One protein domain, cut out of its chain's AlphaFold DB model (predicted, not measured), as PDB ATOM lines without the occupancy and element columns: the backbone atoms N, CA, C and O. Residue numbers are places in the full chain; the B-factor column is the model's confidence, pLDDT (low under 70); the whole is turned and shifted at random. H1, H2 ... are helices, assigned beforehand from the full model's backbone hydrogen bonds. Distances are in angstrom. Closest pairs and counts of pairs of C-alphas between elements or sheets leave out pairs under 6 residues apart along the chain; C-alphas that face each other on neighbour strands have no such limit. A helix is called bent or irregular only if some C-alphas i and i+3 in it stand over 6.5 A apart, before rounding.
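This is residues 4 to 124 of the 352 residues of the protein "Hypothetical protein" of Symbiodinium sp. KB8 (UniProt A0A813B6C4). Two helical hairpins, H1 with H2 and H3 with H4, lie side by side in one flat slab, and the four helices make a row in the order H2, H1, H3, H4, nearly aligned. The short H1 sits between H2 and the long H3; beyond H1, residues 42 to 60, which take in the end of H2, its link to H3 and the first residues of H3, stick out free, as do residues 118 to 124 at the far end of H4. The printed part has 121 residues with four named helices, H1, H2, H3 and H4 along the chain, and no named strand; the class is all helix. The whole is loose, with a radius of gyration of the C-alphas of 17.6 A, and flat, spanning 52 by 36 by 18 A.

H1, residues 4 to 17, begins with C-alpha 4 at (124.288, 138.304, 160.852) and is 19.9 A long from first to last C-alpha. H1 is neither bent nor irregular, but only just: C-alphas 6 and 9 are 6.3 A apart. H2, residues 23 to 47, is 35.2 A long. H3, residues 57 to 84, is 41.5 A long and begins with C-alpha 57 at (110.071, 135.032, 151.299). H4, residues 91 to 122, is the longest at 46.0 A and ends with C-alpha 122 at (104.502, 138.455, 135.732).

H1 and H2 form a helical hairpin and touch at a shallow tilt of 7 degrees, opposite ways; their closest C-alphas, of Ala 13 and Leu 30, are 6.2 A apart. H2 touches H1 with residues 23 to 34 alone. H1 and H3 touch at a shallow tilt of 6 degrees, the same way, the closest C-alphas being those of Val 11 and Val 70 at 5.9 A. H3 touches H1 with residues 66 to 77 alone. H3 and H4 form the second helical hairpin: they touch with 34 pairs of C-alphas within 8 A, at a shallow tilt of 28 degrees, opposite ways, and their closest C-alphas, of Ala 76 and Phe 102, are 5.0 A apart. H2 is apart from H3 and from H4, and H1 is apart from H4. In H2 and H4 every O i to N i+4 pair is within hydrogen-bond range; in H1 7 of 10 are, and in H3 19 of 24.

The two C-alphas farthest apart, of Lys 51 and Thr 89, are 54.4 A apart. The printed part has no cut. The link from H1 to H2 is tight, those from H2 to H3 and from H3 to H4 are short, and no link is long. The mean pLDDT of the printed part is 81.9; it is under 70 at residue 4, residues 21 to 24, 45 to 46 and 48 to 55, and residue 124.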
ATOM      1  N   THR A   4     123.176 137.642 160.176       67.94
ATOM      2  CA  THR A   4     124.288 138.304 160.852       67.94
ATOM      3  C   THR A   4     125.614 137.959 160.192       67.94
ATOM      4  O   THR A   4     126.368 138.841 159.819       67.94
ATOM      5  N   TYR A   5     125.886 136.684 159.951       71.38
ATOM      6  CA  TYR A   5     127.184 136.261 159.447       71.38
ATOM      7  C   TYR A   5     127.420 136.568 157.976       71.38
ATOM      8  O   TYR A   5     128.556 136.813 157.580       71.38
ATOM      9  N   VAL A   6     126.361 136.544 157.170       73.38
ATOM     10  CA  VAL A   6     126.492 136.830 155.744       73.38
ATOM     11  C   VAL A   6     126.593 138.330 155.516       73.38
ATOM     12  O   VAL A   6     127.269 138.728 154.591       73.38
ATOM     13  N   ILE A   7     126.004 139.178 156.364       76.75
ATOM     14  CA  ILE A   7     126.048 140.637 156.181       76.75
ATOM     15  C   ILE A   7     127.164 141.286 157.008       76.75
ATOM     16  O   ILE A   7     128.001 141.991 156.447       76.75
ATOM     17  N   LEU A   8     127.223 141.057 158.327       78.19
ATOM     18  CA  LEU A   8     128.170 141.767 159.200       78.19
ATOM     19  C   LEU A   8     129.619 141.442 158.874       78.19
ATOM     20  O   LEU A   8     130.431 142.360 158.831       78.19
ATOM     21  N   PHE A   9     129.974 140.174 158.643       78.62
ATOM     22  CA  PHE A   9     131.378 139.841 158.400       78.62
ATOM     23  C   PHE A   9     131.911 140.442 157.097       78.62
ATOM     24  O   PHE A   9     132.979 141.052 157.151       78.62
ATOM     25  N   PRO A  10     131.191 140.376 155.964       78.00
ATOM     26  CA  PRO A  10     131.595 141.097 154.762       78.00
ATOM     27  C   PRO A  10     131.644 142.613 154.942       78.00
ATOM     28  O   PRO A  10     132.584 143.230 154.457       78.00
ATOM     29  N   VAL A  11     130.707 143.217 155.682       79.50
ATOM     30  CA  VAL A  11     130.759 144.659 155.984       79.50
ATOM     31  C   VAL A  11     132.001 145.007 156.800       79.50
ATOM     32  O   VAL A  11     132.710 145.947 156.455       79.50
ATOM     33  N   ILE A  12     132.314 144.250 157.854       80.38
ATOM     34  CA  ILE A  12     133.513 144.465 158.682       80.38
ATOM     35  C   ILE A  12     134.781 144.285 157.836       80.38
ATOM     36  O   ILE A  12     135.688 145.118 157.887       80.38
ATOM     37  N   ALA A  13     134.823 143.235 157.015       78.81
ATOM     38  CA  ALA A  13     135.918 142.964 156.093       78.81
ATOM     39  C   ALA A  13     136.123 144.124 155.106       78.81
ATOM     40  O   ALA A  13     137.226 144.653 155.001       78.81
ATOM     41  N   LEU A  14     135.064 144.584 154.440       78.69
ATOM     42  CA  LEU A  14     135.130 145.708 153.504       78.69
ATOM     43  C   LEU A  14     135.461 147.024 154.205       78.69
ATOM     44  O   LEU A  14     136.218 147.824 153.668       78.69
ATOM     45  N   THR A  15     134.977 147.227 155.429       79.19
ATOM     46  CA  THR A  15     135.307 148.415 156.225       79.19
ATOM     47  C   THR A  15     136.816 148.501 156.470       79.19
ATOM     48  O   THR A  15     137.396 149.580 156.405       79.19
ATOM     49  N   SER A  16     137.494 147.367 156.663       78.81
ATOM     50  CA  SER A  16     138.951 147.358 156.845       78.81
ATOM     51  C   SER A  16     139.743 147.780 155.595       78.81
ATOM     52  O   SER A  16     140.856 148.289 155.730       78.81
ATOM     53  N   VAL A  17     139.156 147.687 154.392       73.12
ATOM     54  CA  VAL A  17     139.779 148.149 153.133       73.12
ATOM     55  C   VAL A  17     140.012 149.665 153.136       73.12
ATOM     56  O   VAL A  17     140.947 150.140 152.496       73.12
ATOM     57  N   TYR A  18     139.214 150.427 153.887       77.75
ATOM     58  CA  TYR A  18     139.339 151.886 153.966       77.75
ATOM     59  C   TYR A  18     140.471 152.364 154.878       77.75
ATOM     60  O   TYR A  18     140.913 153.506 154.743       77.75
ATOM     61  N   PHE A  19     140.935 151.519 155.803       77.56
ATOM     62  CA  PHE A  19     141.835 151.932 156.884       77.56
ATOM     63  C   PHE A  19     143.237 151.328 156.798       77.56
ATOM     64  O   PHE A  19     144.131 151.814 157.483       77.56
ATOM     65  N   VAL A  20     143.464 150.293 155.982       75.75
ATOM     66  CA  VAL A  20     144.746 149.572 155.979       75.75
ATOM     67  C   VAL A  20     145.579 149.866 154.728       75.75
ATOM     68  O   VAL A  20     145.225 149.475 153.619       75.75
ATOM     69  N   ASP A  21     146.740 150.495 154.927       68.94
ATOM     70  CA  ASP A  21     147.648 150.951 153.859       68.94
ATOM     71  C   ASP A  21     148.478 149.833 153.199       68.94
ATOM     72  O   ASP A  21     149.005 150.004 152.104       68.94
ATOM     73  N   HIS A  22     148.589 148.650 153.813       65.50
ATOM     74  CA  HIS A  22     149.306 147.492 153.247       65.50
ATOM     75  C   HIS A  22     148.358 146.544 152.508       65.50
ATOM     76  O   HIS A  22     148.181 145.371 152.854       65.50
ATOM     77  N   SER A  23     147.721 147.106 151.485       64.94
ATOM     78  CA  SER A  23     146.460 146.616 150.941       64.94
ATOM     79  C   SER A  23     146.498 145.238 150.326       64.94
ATOM     80  O   SER A  23     145.553 144.497 150.532       64.94
ATOM     81  N   MET A  24     147.570 144.823 149.654       67.94
ATOM     82  CA  MET A  24     147.542 143.528 148.964       67.94
ATOM     83  C   MET A  24     147.497 142.337 149.927       67.94
ATOM     84  O   MET A  24     146.727 141.403 149.716       67.94
ATOM     85  N   LYS A  25     148.261 142.378 151.026       73.38
ATOM     86  CA  LYS A  25     148.269 141.284 152.014       73.38
ATOM     87  C   LYS A  25     146.959 141.221 152.789       73.38
ATOM     88  O   LYS A  25     146.461 140.136 153.068       73.38
ATOM     89  N   VAL A  26     146.399 142.383 153.114       71.50
ATOM     90  CA  VAL A  26     145.131 142.482 153.841       71.50
ATOM     91  C   VAL A  26     143.975 142.069 152.945       71.50
ATOM     92  O   VAL A  26     143.153 141.264 153.359       71.50
ATOM     93  N   TRP A  27     143.963 142.504 151.687       72.19
ATOM     94  CA  TRP A  27     142.962 142.090 150.711       72.19
ATOM     95  C   TRP A  27     143.012 140.580 150.465       72.19
ATOM     96  O   TRP A  27     141.982 139.916 150.499       72.19
ATOM     97  N   GLN A  28     144.209 140.004 150.325       74.25
ATOM     98  CA  GLN A  28     144.380 138.558 150.187       74.25
ATOM     99  C   GLN A  28     143.941 137.791 151.447       74.25
ATOM    100  O   GLN A  28     143.309 136.739 151.331       74.25
ATOM    101  N   ALA A  29     144.225 138.319 152.642       77.19
ATOM    102  CA  ALA A  29     143.782 137.733 153.905       77.19
ATOM    103  C   ALA A  29     142.254 137.793 154.064       77.19
ATOM    104  O   ALA A  29     141.645 136.802 154.457       77.19
ATOM    105  N   LEU A  30     141.627 138.914 153.702       74.88
ATOM    106  CA  LEU A  30     140.173 139.092 153.724       74.88
ATOM    107  C   LEU A  30     139.476 138.220 152.681       74.88
ATOM    108  O   LEU A  30     138.438 137.635 152.975       74.88
ATOM    109  N   LEU A  31     140.061 138.079 151.488       74.12
ATOM    110  CA  LEU A  31     139.567 137.174 150.454       74.12
ATOM    111  C   LEU A  31     139.644 135.716 150.925       74.12
ATOM    112  O   LEU A  31     138.654 134.993 150.838       74.12
ATOM    113  N   CYS A  32     140.791 135.292 151.472       79.88
ATOM    114  CA  CYS A  32     140.946 133.953 152.043       79.88
ATOM    115  C   CYS A  32     139.962 133.712 153.189       79.88
ATOM    116  O   CYS A  32     139.332 132.657 153.234       79.88
ATOM    117  N   PHE A  33     139.802 134.685 154.089       79.38
ATOM    118  CA  PHE A  33     138.840 134.607 155.180       79.38
ATOM    119  C   PHE A  33     137.411 134.480 154.650       79.38
ATOM    120  O   PHE A  33     136.700 133.580 155.075       79.38
ATOM    121  N   SER A  34     137.011 135.309 153.682       72.50
ATOM    122  CA  SER A  34     135.681 135.269 153.065       72.50
ATOM    123  C   SER A  34     135.392 133.915 152.406       72.50
ATOM    124  O   SER A  34     134.342 133.322 152.649       72.50
ATOM    125  N   LEU A  35     136.349 133.361 151.648       76.56
ATOM    126  CA  LEU A  35     136.223 132.035 151.033       76.56
ATOM    127  C   LEU A  35     136.114 130.919 152.076       76.56
ATOM    128  O   LEU A  35     135.233 130.064 151.982       76.56
ATOM    129  N   LEU A  36     136.988 130.925 153.086       79.75
ATOM    130  CA  LEU A  36     136.981 129.927 154.155       79.75
ATOM    131  C   LEU A  36     135.692 130.008 154.976       79.75
ATOM    132  O   LEU A  36     135.099 128.981 155.307       79.75
ATOM    133  N   PHE A  37     135.229 131.223 155.250       76.62
ATOM    134  CA  PHE A  37     133.992 131.484 155.964       76.62
ATOM    135  C   PHE A  37     132.770 131.022 155.169       76.62
ATOM    136  O   PHE A  37     131.911 130.339 155.719       76.62
ATOM    137  N   PHE A  38     132.718 131.305 153.866       74.81
ATOM    138  CA  PHE A  38     131.667 130.816 152.977       74.81
ATOM    139  C   PHE A  38     131.612 129.281 152.949       74.81
ATOM    140  O   PHE A  38     130.541 128.691 153.105       74.81
ATOM    141  N   LEU A  39     132.765 128.618 152.803       78.25
ATOM    142  CA  LEU A  39     132.853 127.155 152.830       78.25
ATOM    143  C   LEU A  39     132.408 126.587 154.180       78.25
ATOM    144  O   LEU A  39     131.660 125.608 154.218       78.25
ATOM    145  N   TRP A  40     132.818 127.216 155.283       80.75
ATOM    146  CA  TRP A  40     132.397 126.827 156.623       80.75
ATOM    147  C   TRP A  40     130.889 126.998 156.819       80.75
ATOM    148  O   TRP A  40     130.227 126.069 157.276       80.75
ATOM    149  N   GLN A  41     130.314 128.127 156.406       70.50
ATOM    150  CA  GLN A  41     128.870 128.342 156.455       70.50
ATOM    151  C   GLN A  41     128.114 127.320 155.617       70.50
ATOM    152  O   GLN A  41     127.110 126.782 156.078       70.50
ATOM    153  N   ARG A  42     128.598 127.010 154.409       72.62
ATOM    154  CA  ARG A  42     127.995 125.984 153.555       72.62
ATOM    155  C   ARG A  42     128.051 124.613 154.219       72.62
ATOM    156  O   ARG A  42     127.057 123.893 154.196       72.62
ATOM    157  N   TYR A  43     129.178 124.276 154.842       78.94
ATOM    158  CA  TYR A  43     129.332 123.054 155.623       78.94
ATOM    159  C   TYR A  43     128.337 123.003 156.791       78.94
ATOM    160  O   TYR A  43     127.601 122.028 156.919       78.94
ATOM    161  N   VAL A  44     128.244 124.071 157.589       71.94
ATOM    162  CA  VAL A  44     127.297 124.187 158.710       71.94
ATOM    163  C   VAL A  44     125.851 124.081 158.223       71.94
ATOM    164  O   VAL A  44     125.053 123.367 158.822       71.94
ATOM    165  N   MET A  45     125.506 124.716 157.105       66.12
ATOM    166  CA  MET A  45     124.180 124.593 156.497       66.12
ATOM    167  C   MET A  45     123.853 123.157 156.089       66.12
ATOM    168  O   MET A  45     122.768 122.673 156.384       66.12
ATOM    169  N   LEU A  46     124.788 122.462 155.442       68.81
ATOM    170  CA  LEU A  46     124.560 121.095 154.976       68.81
ATOM    171  C   LEU A  46     124.508 120.075 156.124       68.81
ATOM    172  O   LEU A  46     123.758 119.108 156.036       68.81
ATOM    173  N   TRP A  47     125.298 120.275 157.182       73.19
ATOM    174  CA  TRP A  47     125.482 119.277 158.242       73.19
ATOM    175  C   TRP A  47     124.712 119.555 159.534       73.19
ATOM    176  O   TRP A  47     124.227 118.617 160.164       73.19
ATOM    177  N   LEU A  48     124.609 120.817 159.958       61.34
ATOM    178  CA  LEU A  48     123.972 121.195 161.227       61.34
ATOM    179  C   LEU A  48     122.515 121.616 161.032       61.34
ATOM    180  O   LEU A  48     121.665 121.261 161.850       61.34
ATOM    181  N   TYR A  49     122.191 122.288 159.926       63.19
ATOM    182  CA  TYR A  49     120.813 122.656 159.589       63.19
ATOM    183  C   TYR A  49     120.080 121.507 158.874       63.19
ATOM    184  O   TYR A  49     119.507 121.662 157.803       63.19
ATOM    185  N   GLY A  50     120.029 120.334 159.516       49.84
ATOM    186  CA  GLY A  50     119.191 119.201 159.088       49.84
ATOM    187  C   GLY A  50     117.678 119.463 159.190       49.84
ATOM    188  O   GLY A  50     116.871 118.620 158.803       49.84
ATOM    189  N   LYS A  51     117.283 120.633 159.705       49.12
ATOM    190  CA  LYS A  51     115.938 121.194 159.591       49.12
ATOM    191  C   LYS A  51     116.045 122.483 158.789       49.12
ATOM    192  O   LYS A  51     116.595 123.466 159.282       49.12
ATOM    193  N   SER A  52     115.507 122.463 157.575       48.97
ATOM    194  CA  SER A  52     115.182 123.666 156.822       48.97
ATOM    195  C   SER A  52     114.176 124.468 157.643       48.97
ATOM    196  O   SER A  52     112.974 124.216 157.598       48.97
ATOM    197  N   GLN A  53     114.658 125.389 158.473       51.03
ATOM    198  CA  GLN A  53     113.805 126.479 158.913       51.03
ATOM    199  C   GLN A  53     113.585 127.331 157.674       51.03
ATOM    200  O   GLN A  53     114.526 127.947 157.175       51.03
ATOM    201  N   PHE A  54     112.377 127.239 157.125       52.19
ATOM    202  CA  PHE A  54     111.947 128.074 156.021       52.19
ATOM    203  C   PHE A  54     112.001 129.520 156.506       52.19
ATOM    204  O   PHE A  54     111.290 129.910 157.431       52.19
ATOM    205  N   ASP A  55     112.929 130.281 155.939       59.50
ATOM    206  CA  ASP A  55     112.885 131.729 156.021       59.50
ATOM    207  C   ASP A  55     111.702 132.194 155.174       59.50
ATOM    208  O   ASP A  55     111.489 131.675 154.080       59.50
ATOM    209  N   SER A  56     110.910 133.135 155.691       73.12
ATOM    210  CA  SER A  56     109.817 133.698 154.897       73.12
ATOM    211  C   SER A  56     110.386 134.399 153.661       73.12
ATOM    212  O   SER A  56     111.457 135.013 153.741       73.12
ATOM    213  N   ASP A  57     109.665 134.364 152.542       72.81
ATOM    214  CA  ASP A  57     110.071 135.032 151.299       72.81
ATOM    215  C   ASP A  57     110.391 136.515 151.522       72.81
ATOM    216  O   ASP A  57     111.366 137.040 150.983       72.81
ATOM    217  N   GLY A  58     109.645 137.177 152.412       76.69
ATOM    218  CA  GLY A  58     109.917 138.557 152.811       76.69
ATOM    219  C   GLY A  58     111.262 138.729 153.525       76.69
ATOM    220  O   GLY A  58     111.963 139.720 153.300       76.69
ATOM    221  N   THR A  59     111.670 137.766 154.357       74.00
ATOM    222  CA  THR A  59     112.986 137.780 155.016       74.00
ATOM    223  C   THR A  59     114.106 137.547 154.006       74.00
ATOM    224  O   THR A  59     115.115 138.251 154.047       74.00
ATOM    225  N   TYR A  60     113.911 136.626 153.062       79.69
ATOM    226  CA  TYR A  60     114.875 136.369 151.994       79.69
ATOM    227  C   TYR A  60     115.034 137.572 151.053       79.69
ATOM    228  O   TYR A  60     116.156 137.970 150.737       79.69
ATOM    229  N   PHE A  61     113.930 138.214 150.668       83.12
ATOM    230  CA  PHE A  61     113.960 139.436 149.868       83.12
ATOM    231  C   PHE A  61     114.672 140.576 150.603       83.12
ATOM    232  O   PHE A  61     115.585 141.195 150.057       83.12
ATOM    233  N   SER A  62     114.323 140.802 151.874       84.88
ATOM    234  CA  SER A  62     114.998 141.794 152.721       84.88
ATOM    235  C   SER A  62     116.500 141.524 152.797       84.88
ATOM    236  O   SER A  62     117.308 142.444 152.701       84.88
ATOM    237  N   PHE A  63     116.885 140.253 152.909       84.38
ATOM    238  CA  PHE A  63     118.279 139.839 152.906       84.38
ATOM    239  C   PHE A  63     118.991 140.163 151.584       84.38
ATOM    240  O   PHE A  63     120.077 140.742 151.616       84.38
ATOM    241  N   ILE A  64     118.382 139.852 150.435       86.50
ATOM    242  CA  ILE A  64     118.927 140.207 149.116       86.50
ATOM    243  C   ILE A  64     119.117 141.725 149.012       86.50
ATOM    244  O   ILE A  64     120.183 142.188 148.616       86.50
ATOM    245  N   VAL A  65     118.129 142.519 149.428       90.00
ATOM    246  CA  VAL A  65     118.233 143.987 149.401       90.00
ATOM    247  C   VAL A  65     119.391 144.480 150.274       90.00
ATOM    248  O   VAL A  65     120.188 145.310 149.829       90.00
ATOM    249  N   VAL A  66     119.538 143.947 151.491       88.94
ATOM    250  CA  VAL A  66     120.645 144.310 152.392       88.94
ATOM    251  C   VAL A  66     121.999 143.868 151.829       88.94
ATOM    252  O   VAL A  66     122.988 144.583 151.983       88.94
ATOM    253  N   TRP A  67     122.066 142.749 151.109       87.00
ATOM    254  CA  TRP A  67     123.286 142.320 150.423       87.00
ATOM    255  C   TRP A  67     123.762 143.333 149.373       87.00
ATOM    256  O   TRP A  67     124.968 143.539 149.206       87.00
ATOM    257  N   GLY A  68     122.832 144.056 148.745       89.38
ATOM    258  CA  GLY A  68     123.138 145.187 147.871       89.38
ATOM    259  C   GLY A  68     124.012 146.256 148.534       89.38
ATOM    260  O   GLY A  68     124.927 146.767 147.894       89.38
ATOM    261  N   PHE A  69     123.813 146.547 149.828       90.25
ATOM    262  CA  PHE A  69     124.661 147.504 150.559       90.25
ATOM    263  C   PHE A  69     126.120 147.046 150.618       90.25
ATOM    264  O   PHE A  69     127.030 147.852 150.422       90.25
ATOM    265  N   VAL A  70     126.346 145.753 150.862       87.31
ATOM    266  CA  VAL A  70     127.688 145.160 150.944       87.31
ATOM    267  C   VAL A  70     128.401 145.270 149.596       87.31
ATOM    268  O   VAL A  70     129.551 145.702 149.527       87.31
ATOM    269  N   LEU A  71     127.707 144.939 148.505       87.56
ATOM    270  CA  LEU A  71     128.266 145.028 147.155       87.56
ATOM    271  C   LEU A  71     128.592 146.474 146.762       87.56
ATOM    272  O   LEU A  71     129.661 146.736 146.208       87.56
ATOM    273  N   SER A  72     127.726 147.424 147.113       93.94
ATOM    274  CA  SER A  72     127.962 148.845 146.854       93.94
ATOM    275  C   SER A  72     129.157 149.403 147.623       93.94
ATOM    276  O   SER A  72     129.872 150.244 147.083       93.94
ATOM    277  N   GLN A  73     129.437 148.920 148.842       89.56
ATOM    278  CA  GLN A  73     130.666 149.288 149.561       89.56
ATOM    279  C   GLN A  73     131.919 148.841 148.804       89.56
ATOM    280  O   GLN A  73     132.901 149.576 148.764       89.56
ATOM    281  N   CYS A  74     131.898 147.663 148.178       86.75
ATOM    282  CA  CYS A  74     133.024 147.190 147.375       86.75
ATOM    283  C   CYS A  74     133.279 148.120 146.177       86.75
ATOM    284  O   CYS A  74     134.406 148.570 145.977       86.75
ATOM    285  N   ALA A  75     132.229 148.494 145.439       89.94
ATOM    286  CA  ALA A  75     132.347 149.428 144.318       89.94
ATOM    287  C   ALA A  75     132.809 150.829 144.763       89.94
ATOM    288  O   ALA A  75     133.691 151.428 144.151       89.94
ATOM    289  N   ALA A  76     132.262 151.345 145.862       93.25
ATOM    290  CA  ALA A  76     132.629 152.659 146.378       93.25
ATOM    291  C   ALA A  76     134.086 152.707 146.876       93.25
ATOM    292  O   ALA A  76     134.739 153.745 146.771       93.25
ATOM    293  N   SER A  77     134.636 151.579 147.341       89.44
ATOM    294  CA  SER A  77     136.033 151.503 147.782       89.44
ATOM    295  C   SER A  77     137.037 151.915 146.697       89.44
ATOM    296  O   SER A  77     138.073 152.490 147.029       89.44
ATOM    297  N   PHE A  78     136.706 151.745 145.409       88.69
ATOM    298  CA  PHE A  78     137.550 152.200 144.300       88.69
ATOM    299  C   PHE A  78     137.772 153.718 144.299       88.69
ATOM    300  O   PHE A  78     138.870 154.155 143.976       88.69
ATOM    301  N   ALA A  79     136.790 154.523 144.717       91.19
ATOM    302  CA  ALA A  79     136.946 155.978 144.807       91.19
ATOM    303  C   ALA A  79     137.979 156.379 145.870       91.19
ATOM    304  O   ALA A  79     138.802 157.267 145.657       91.19
ATOM    305  N   VAL A  80     137.964 155.683 147.010       88.62
ATOM    306  CA  VAL A  80     138.933 155.906 148.092       88.62
ATOM    307  C   VAL A  80     140.324 155.438 147.673       88.62
ATOM    308  O   VAL A  80     141.317 156.082 148.002       88.62
ATOM    309  N   TRP A  81     140.403 154.350 146.909       87.88
ATOM    310  CA  TRP A  81     141.654 153.880 146.322       87.88
ATOM    311  C   TRP A  81     142.219 154.846 145.279       87.88
ATOM    312  O   TRP A  81     143.405 155.147 145.340       87.88
ATOM    313  N   ALA A  82     141.385 155.394 144.394       90.81
ATOM    314  CA  ALA A  82     141.796 156.409 143.421       90.81
ATOM    315  C   ALA A  82     142.333 157.676 144.109       90.81
ATOM    316  O   ALA A  82     143.354 158.224 143.704       90.81
ATOM    317  N   TYR A  83     141.704 158.097 145.213       92.31
ATOM    318  CA  TYR A  83     142.228 159.175 146.055       92.31
ATOM    319  C   TYR A  83     143.596 158.834 146.664       92.31
ATOM    320  O   TYR A  83     144.519 159.641 146.608       92.31
ATOM    321  N   ARG A  84     143.762 157.621 147.205       87.75
ATOM    322  CA  ARG A  84     145.041 157.158 147.780       87.75
ATOM    323  C   ARG A  84     146.164 157.025 146.748       87.75
ATOM    324  O   ARG A  84     147.324 157.131 147.122       87.75
ATOM    325  N   LEU A  85     145.827 156.774 145.484       90.81
ATOM    326  CA  LEU A  85     146.770 156.742 144.362       90.81
ATOM    327  C   LEU A  85     147.092 158.138 143.808       90.81
ATOM    328  O   LEU A  85     147.781 158.236 142.798       90.81
ATOM    329  N   GLU A  86     146.598 159.202 144.451       94.44
ATOM    330  CA  GLU A  86     146.770 160.601 144.037       94.44
ATOM    331  C   GLU A  86     146.157 160.926 142.658       94.44
ATOM    332  O   GLU A  86     146.404 161.996 142.105       94.44
ATOM    333  N   GLU A  87     145.299 160.053 142.111       95.31
ATOM    334  CA  GLU A  87     144.544 160.333 140.879       95.31
ATOM    335  C   GLU A  87     143.468 161.402 141.113       95.31
ATOM    336  O   GLU A  87     143.145 162.190 140.223       95.31
ATOM    337  N   ILE A  88     142.923 161.446 142.333       94.88
ATOM    338  CA  ILE A  88     142.014 162.490 142.806       94.88
ATOM    339  C   ILE A  88     142.750 163.299 143.872       94.88
ATOM    340  O   ILE A  88     143.045 162.787 144.947       94.88
ATOM    341  N   THR A  89     143.019 164.572 143.598       94.75
ATOM    342  CA  THR A  89     143.798 165.443 144.494       94.75
ATOM    343  C   THR A  89     142.970 166.008 145.650       94.75
ATOM    344  O   THR A  89     143.470 166.180 146.761       94.75
ATOM    345  N   GLU A  90     141.687 166.287 145.417       96.75
ATOM    346  CA  GLU A  90     140.816 166.938 146.395       96.75
ATOM    347  C   GLU A  90     139.991 165.927 147.201       96.75
ATOM    348  O   GLU A  90     139.112 165.236 146.681       96.75
ATOM    349  N   TRP A  91     140.212 165.896 148.519       92.06
ATOM    350  CA  TRP A  91     139.453 165.061 149.457       92.06
ATOM    351  C   TRP A  91     137.918 165.221 149.387       92.06
ATOM    352  O   TRP A  91     137.228 164.196 149.350       92.06
ATOM    353  N   PRO A  92     137.333 166.442 149.328       96.12
ATOM    354  CA  PRO A  92     135.877 166.572 149.224       96.12
ATOM    355  C   PRO A  92     135.331 165.966 147.925       96.12
ATOM    356  O   PRO A  92     134.238 165.397 147.922       96.12
ATOM    357  N   PHE A  93     136.104 166.028 146.838       94.62
ATOM    358  CA  PHE A  93     135.723 165.440 145.559       94.62
ATOM    359  C   PHE A  93     135.756 163.906 145.609       94.62
ATOM    360  O   PHE A  93     134.824 163.256 145.136       94.62
ATOM    361  N   ALA A  94     136.757 163.319 146.271       93.00
ATOM    362  CA  ALA A  94     136.822 161.875 146.498       93.00
ATOM    363  C   ALA A  94     135.619 161.346 147.301       93.00
ATOM    364  O   ALA A  94     135.045 160.316 146.944       93.00
ATOM    365  N   ILE A  95     135.190 162.065 148.345       94.31
ATOM    366  CA  ILE A  95     133.990 161.706 149.123       94.31
ATOM    367  C   ILE A  95     132.732 161.801 148.270       94.31
ATOM    368  O   ILE A  95     131.881 160.914 148.331       94.31
ATOM    369  N   LEU A  96     132.604 162.861 147.473       96.62
ATOM    370  CA  LEU A  96     131.457 163.023 146.591       96.62
ATOM    371  C   LEU A  96     131.356 161.852 145.604       96.62
ATOM    372  O   LEU A  96     130.286 161.257 145.471       96.62
ATOM    373  N   ILE A  97     132.472 161.477 144.968       95.81
ATOM    374  CA  ILE A  97     132.539 160.326 144.058       95.81
ATOM    375  C   ILE A  97     132.215 159.026 144.799       95.81
ATOM    376  O   ILE A  97     131.431 158.226 144.295       95.81
ATOM    377  N   PHE A  98     132.765 158.824 145.998       95.25
ATOM    378  CA  PHE A  98     132.473 157.663 146.838       95.25
ATOM    379  C   PHE A  98     130.966 157.503 147.081       95.25
ATOM    380  O   PHE A  98     130.401 156.441 146.814       95.25
ATOM    381  N   VAL A  99     130.306 158.571 147.537       97.00
ATOM    382  CA  VAL A  99     128.863 158.579 147.814       97.00
ATOM    383  C   VAL A  99     128.065 158.332 146.532       97.00
ATOM    384  O   VAL A  99     127.127 157.533 146.533       97.00
ATOM    385  N   LEU A 100     128.455 158.970 145.426       97.56
ATOM    386  CA  LEU A 100     127.777 158.823 144.141       97.56
ATOM    387  C   LEU A 100     127.873 157.386 143.609       97.56
ATOM    388  O   LEU A 100     126.851 156.808 143.244       97.56
ATOM    389  N   ILE A 101     129.069 156.787 143.605       96.94
ATOM    390  CA  ILE A 101     129.290 155.402 143.157       96.94
ATOM    391  C   ILE A 101     128.536 154.423 144.054       96.94
ATOM    392  O   ILE A 101     127.921 153.482 143.544       96.94
ATOM    393  N   PHE A 102     128.540 154.651 145.370       96.75
ATOM    394  CA  PHE A 102     127.813 153.821 146.323       96.75
ATOM    395  C   PHE A 102     126.315 153.767 145.991       96.75
ATOM    396  O   PHE A 102     125.762 152.684 145.781       96.75
ATOM    397  N   PHE A 103     125.663 154.930 145.900       97.81
ATOM    398  CA  PHE A 103     124.230 155.002 145.620       97.81
ATOM    399  C   PHE A 103     123.893 154.536 144.207       97.81
ATOM    400  O   PHE A 103     122.922 153.804 144.036       97.81
ATOM    401  N   LEU A 104     124.701 154.887 143.203       97.75
ATOM    402  CA  LEU A 104     124.500 154.431 141.828       97.75
ATOM    403  C   LEU A 104     124.526 152.901 141.745       97.75
ATOM    404  O   LEU A 104     123.603 152.296 141.204       97.75
ATOM    405  N   THR A 105     125.546 152.270 142.331       96.50
ATOM    406  CA  THR A 105     125.675 150.805 142.342       96.50
ATOM    407  C   THR A 105     124.518 150.164 143.106       96.50
ATOM    408  O   THR A 105     123.949 149.176 142.644       96.50
ATOM    409  N   PHE A 106     124.112 150.761 144.233       97.12
ATOM    410  CA  PHE A 106     122.985 150.270 145.025       97.12
ATOM    411  C   PHE A 106     121.663 150.345 144.253       97.12
ATOM    412  O   PHE A 106     120.912 149.375 144.239       97.12
ATOM    413  N   PHE A 107     121.387 151.458 143.570       97.88
ATOM    414  CA  PHE A 107     120.170 151.610 142.775       97.88
ATOM    415  C   PHE A 107     120.152 150.695 141.554       97.88
ATOM    416  O   PHE A 107     119.102 150.135 141.255       97.88
ATOM    417  N   ILE A 108     121.290 150.491 140.883       97.56
ATOM    418  CA  ILE A 108     121.402 149.511 139.790       97.56
ATOM    419  C   ILE A 108     121.097 148.104 140.315       97.56
ATOM    420  O   ILE A 108     120.305 147.381 139.711       97.56
ATOM    421  N   TYR A 109     121.680 147.730 141.455       96.00
ATOM    422  CA  TYR A 109     121.422 146.444 142.097       96.00
ATOM    423  C   TYR A 109     119.943 146.283 142.469       96.00
ATOM    424  O   TYR A 109     119.315 145.295 142.089       96.00
ATOM    425  N   LEU A 110     119.367 147.274 143.155       96.06
ATOM    426  CA  LEU A 110     117.971 147.263 143.584       96.06
ATOM    427  C   LEU A 110     117.015 147.201 142.388       96.06
ATOM    428  O   LEU A 110     116.076 146.412 142.401       96.06
ATOM    429  N   ALA A 111     117.275 147.974 141.333       97.06
ATOM    430  CA  ALA A 111     116.503 147.917 140.097       97.06
ATOM    431  C   ALA A 111     116.588 146.531 139.444       97.06
ATOM    432  O   ALA A 111     115.577 146.028 138.965       97.06
ATOM    433  N   GLY A 112     117.760 145.888 139.468       95.19
ATOM    434  CA  GLY A 112     117.937 144.513 138.999       95.19
ATOM    435  C   GLY A 112     117.119 143.503 139.808       95.19
ATOM    436  O   GLY A 112     116.424 142.676 139.225       95.19
ATOM    437  N   VAL A 113     117.144 143.602 141.139       92.50
ATOM    438  CA  VAL A 113     116.351 142.743 142.034       92.50
ATOM    439  C   VAL A 113     114.851 142.941 141.802       92.50
ATOM    440  O   VAL A 113     114.138 141.961 141.601       92.50
ATOM    441  N   LEU A 114     114.384 144.191 141.741       93.38
ATOM    442  CA  LEU A 114     112.980 144.514 141.466       93.38
ATOM    443  C   LEU A 114     112.552 144.074 140.064       93.38
ATOM    444  O   LEU A 114     111.433 143.606 139.878       93.38
ATOM    445  N   TYR A 115     113.431 144.194 139.067       94.38
ATOM    446  CA  TYR A 115     113.165 143.711 137.714       94.38
ATOM    447  C   TYR A 115     113.016 142.189 137.682       94.38
ATOM    448  O   TYR A 115     112.101 141.678 137.037       94.38
ATOM    449  N   ILE A 116     113.890 141.469 138.390       88.56
ATOM    450  CA  ILE A 116     113.810 140.017 138.550       88.56
ATOM    451  C   ILE A 116     112.481 139.654 139.216       88.56
ATOM    452  O   ILE A 116     111.707 138.900 138.632       88.56
ATOM    453  N   GLU A 117     112.172 140.234 140.374       87.00
ATOM    454  CA  GLU A 117     110.927 139.982 141.104       87.00
ATOM    455  C   GLU A 117     109.690 140.262 140.239       87.00
ATOM    456  O   GLU A 117     108.809 139.413 140.107       87.00
ATOM    457  N   TRP A 118     109.658 141.410 139.562       88.56
ATOM    458  CA  TRP A 118     108.577 141.785 138.657       88.56
ATOM    459  C   TRP A 118     108.441 140.829 137.469       88.56
ATOM    460  O   TRP A 118     107.328 140.464 137.091       88.56
ATOM    461  N   SER A 119     109.561 140.402 136.882       88.25
ATOM    462  CA  SER A 119     109.587 139.461 135.760       88.25
ATOM    463  C   SER A 119     109.084 138.075 136.179       88.25
ATOM    464  O   SER A 119     108.247 137.486 135.490       88.25
ATOM    465  N   PHE A 120     109.515 137.578 137.343       80.44
ATOM    466  CA  PHE A 120     109.055 136.301 137.894       80.44
ATOM    467  C   PHE A 120     107.589 136.346 138.336       80.44
ATOM    468  O   PHE A 120     106.841 135.410 138.048       80.44
ATOM    469  N   SER A 121     107.153 137.454 138.940       77.12
ATOM    470  CA  SER A 121     105.754 137.690 139.306       77.12
ATOM    471  C   SER A 121     104.848 137.703 138.068       77.12
ATOM    472  O   SER A 121     103.848 136.987 138.014       77.12
ATOM    473  N   LYS A 122     105.239 138.423 137.007       76.06
ATOM    474  CA  LYS A 122     104.502 138.455 135.732       76.06
ATOM    475  C   LYS A 122     104.461 137.123 135.003       76.06
ATOM    476  O   LYS A 122     103.483 136.846 134.314       76.06
ATOM    477  N   ALA A 123     105.507 136.313 135.126       72.25
ATOM    478  CA  ALA A 123     105.551 134.997 134.506       72.25
ATOM    479  C   ALA A 123     104.530 134.018 135.115       72.25
ATOM    480  O   ALA A 123     104.465 132.877 134.659       72.25
ATOM    481  N   GLY A 124     103.783 134.413 136.158       56.66
ATOM    482  CA  GLY A 124     102.896 133.516 136.898       56.66
ATOM    483  C   GLY A 124     103.658 132.380 137.578       56.66
ATOM    484  O   GLY A 124     103.054 131.455 138.098       56.66
TER     485      GLY A 124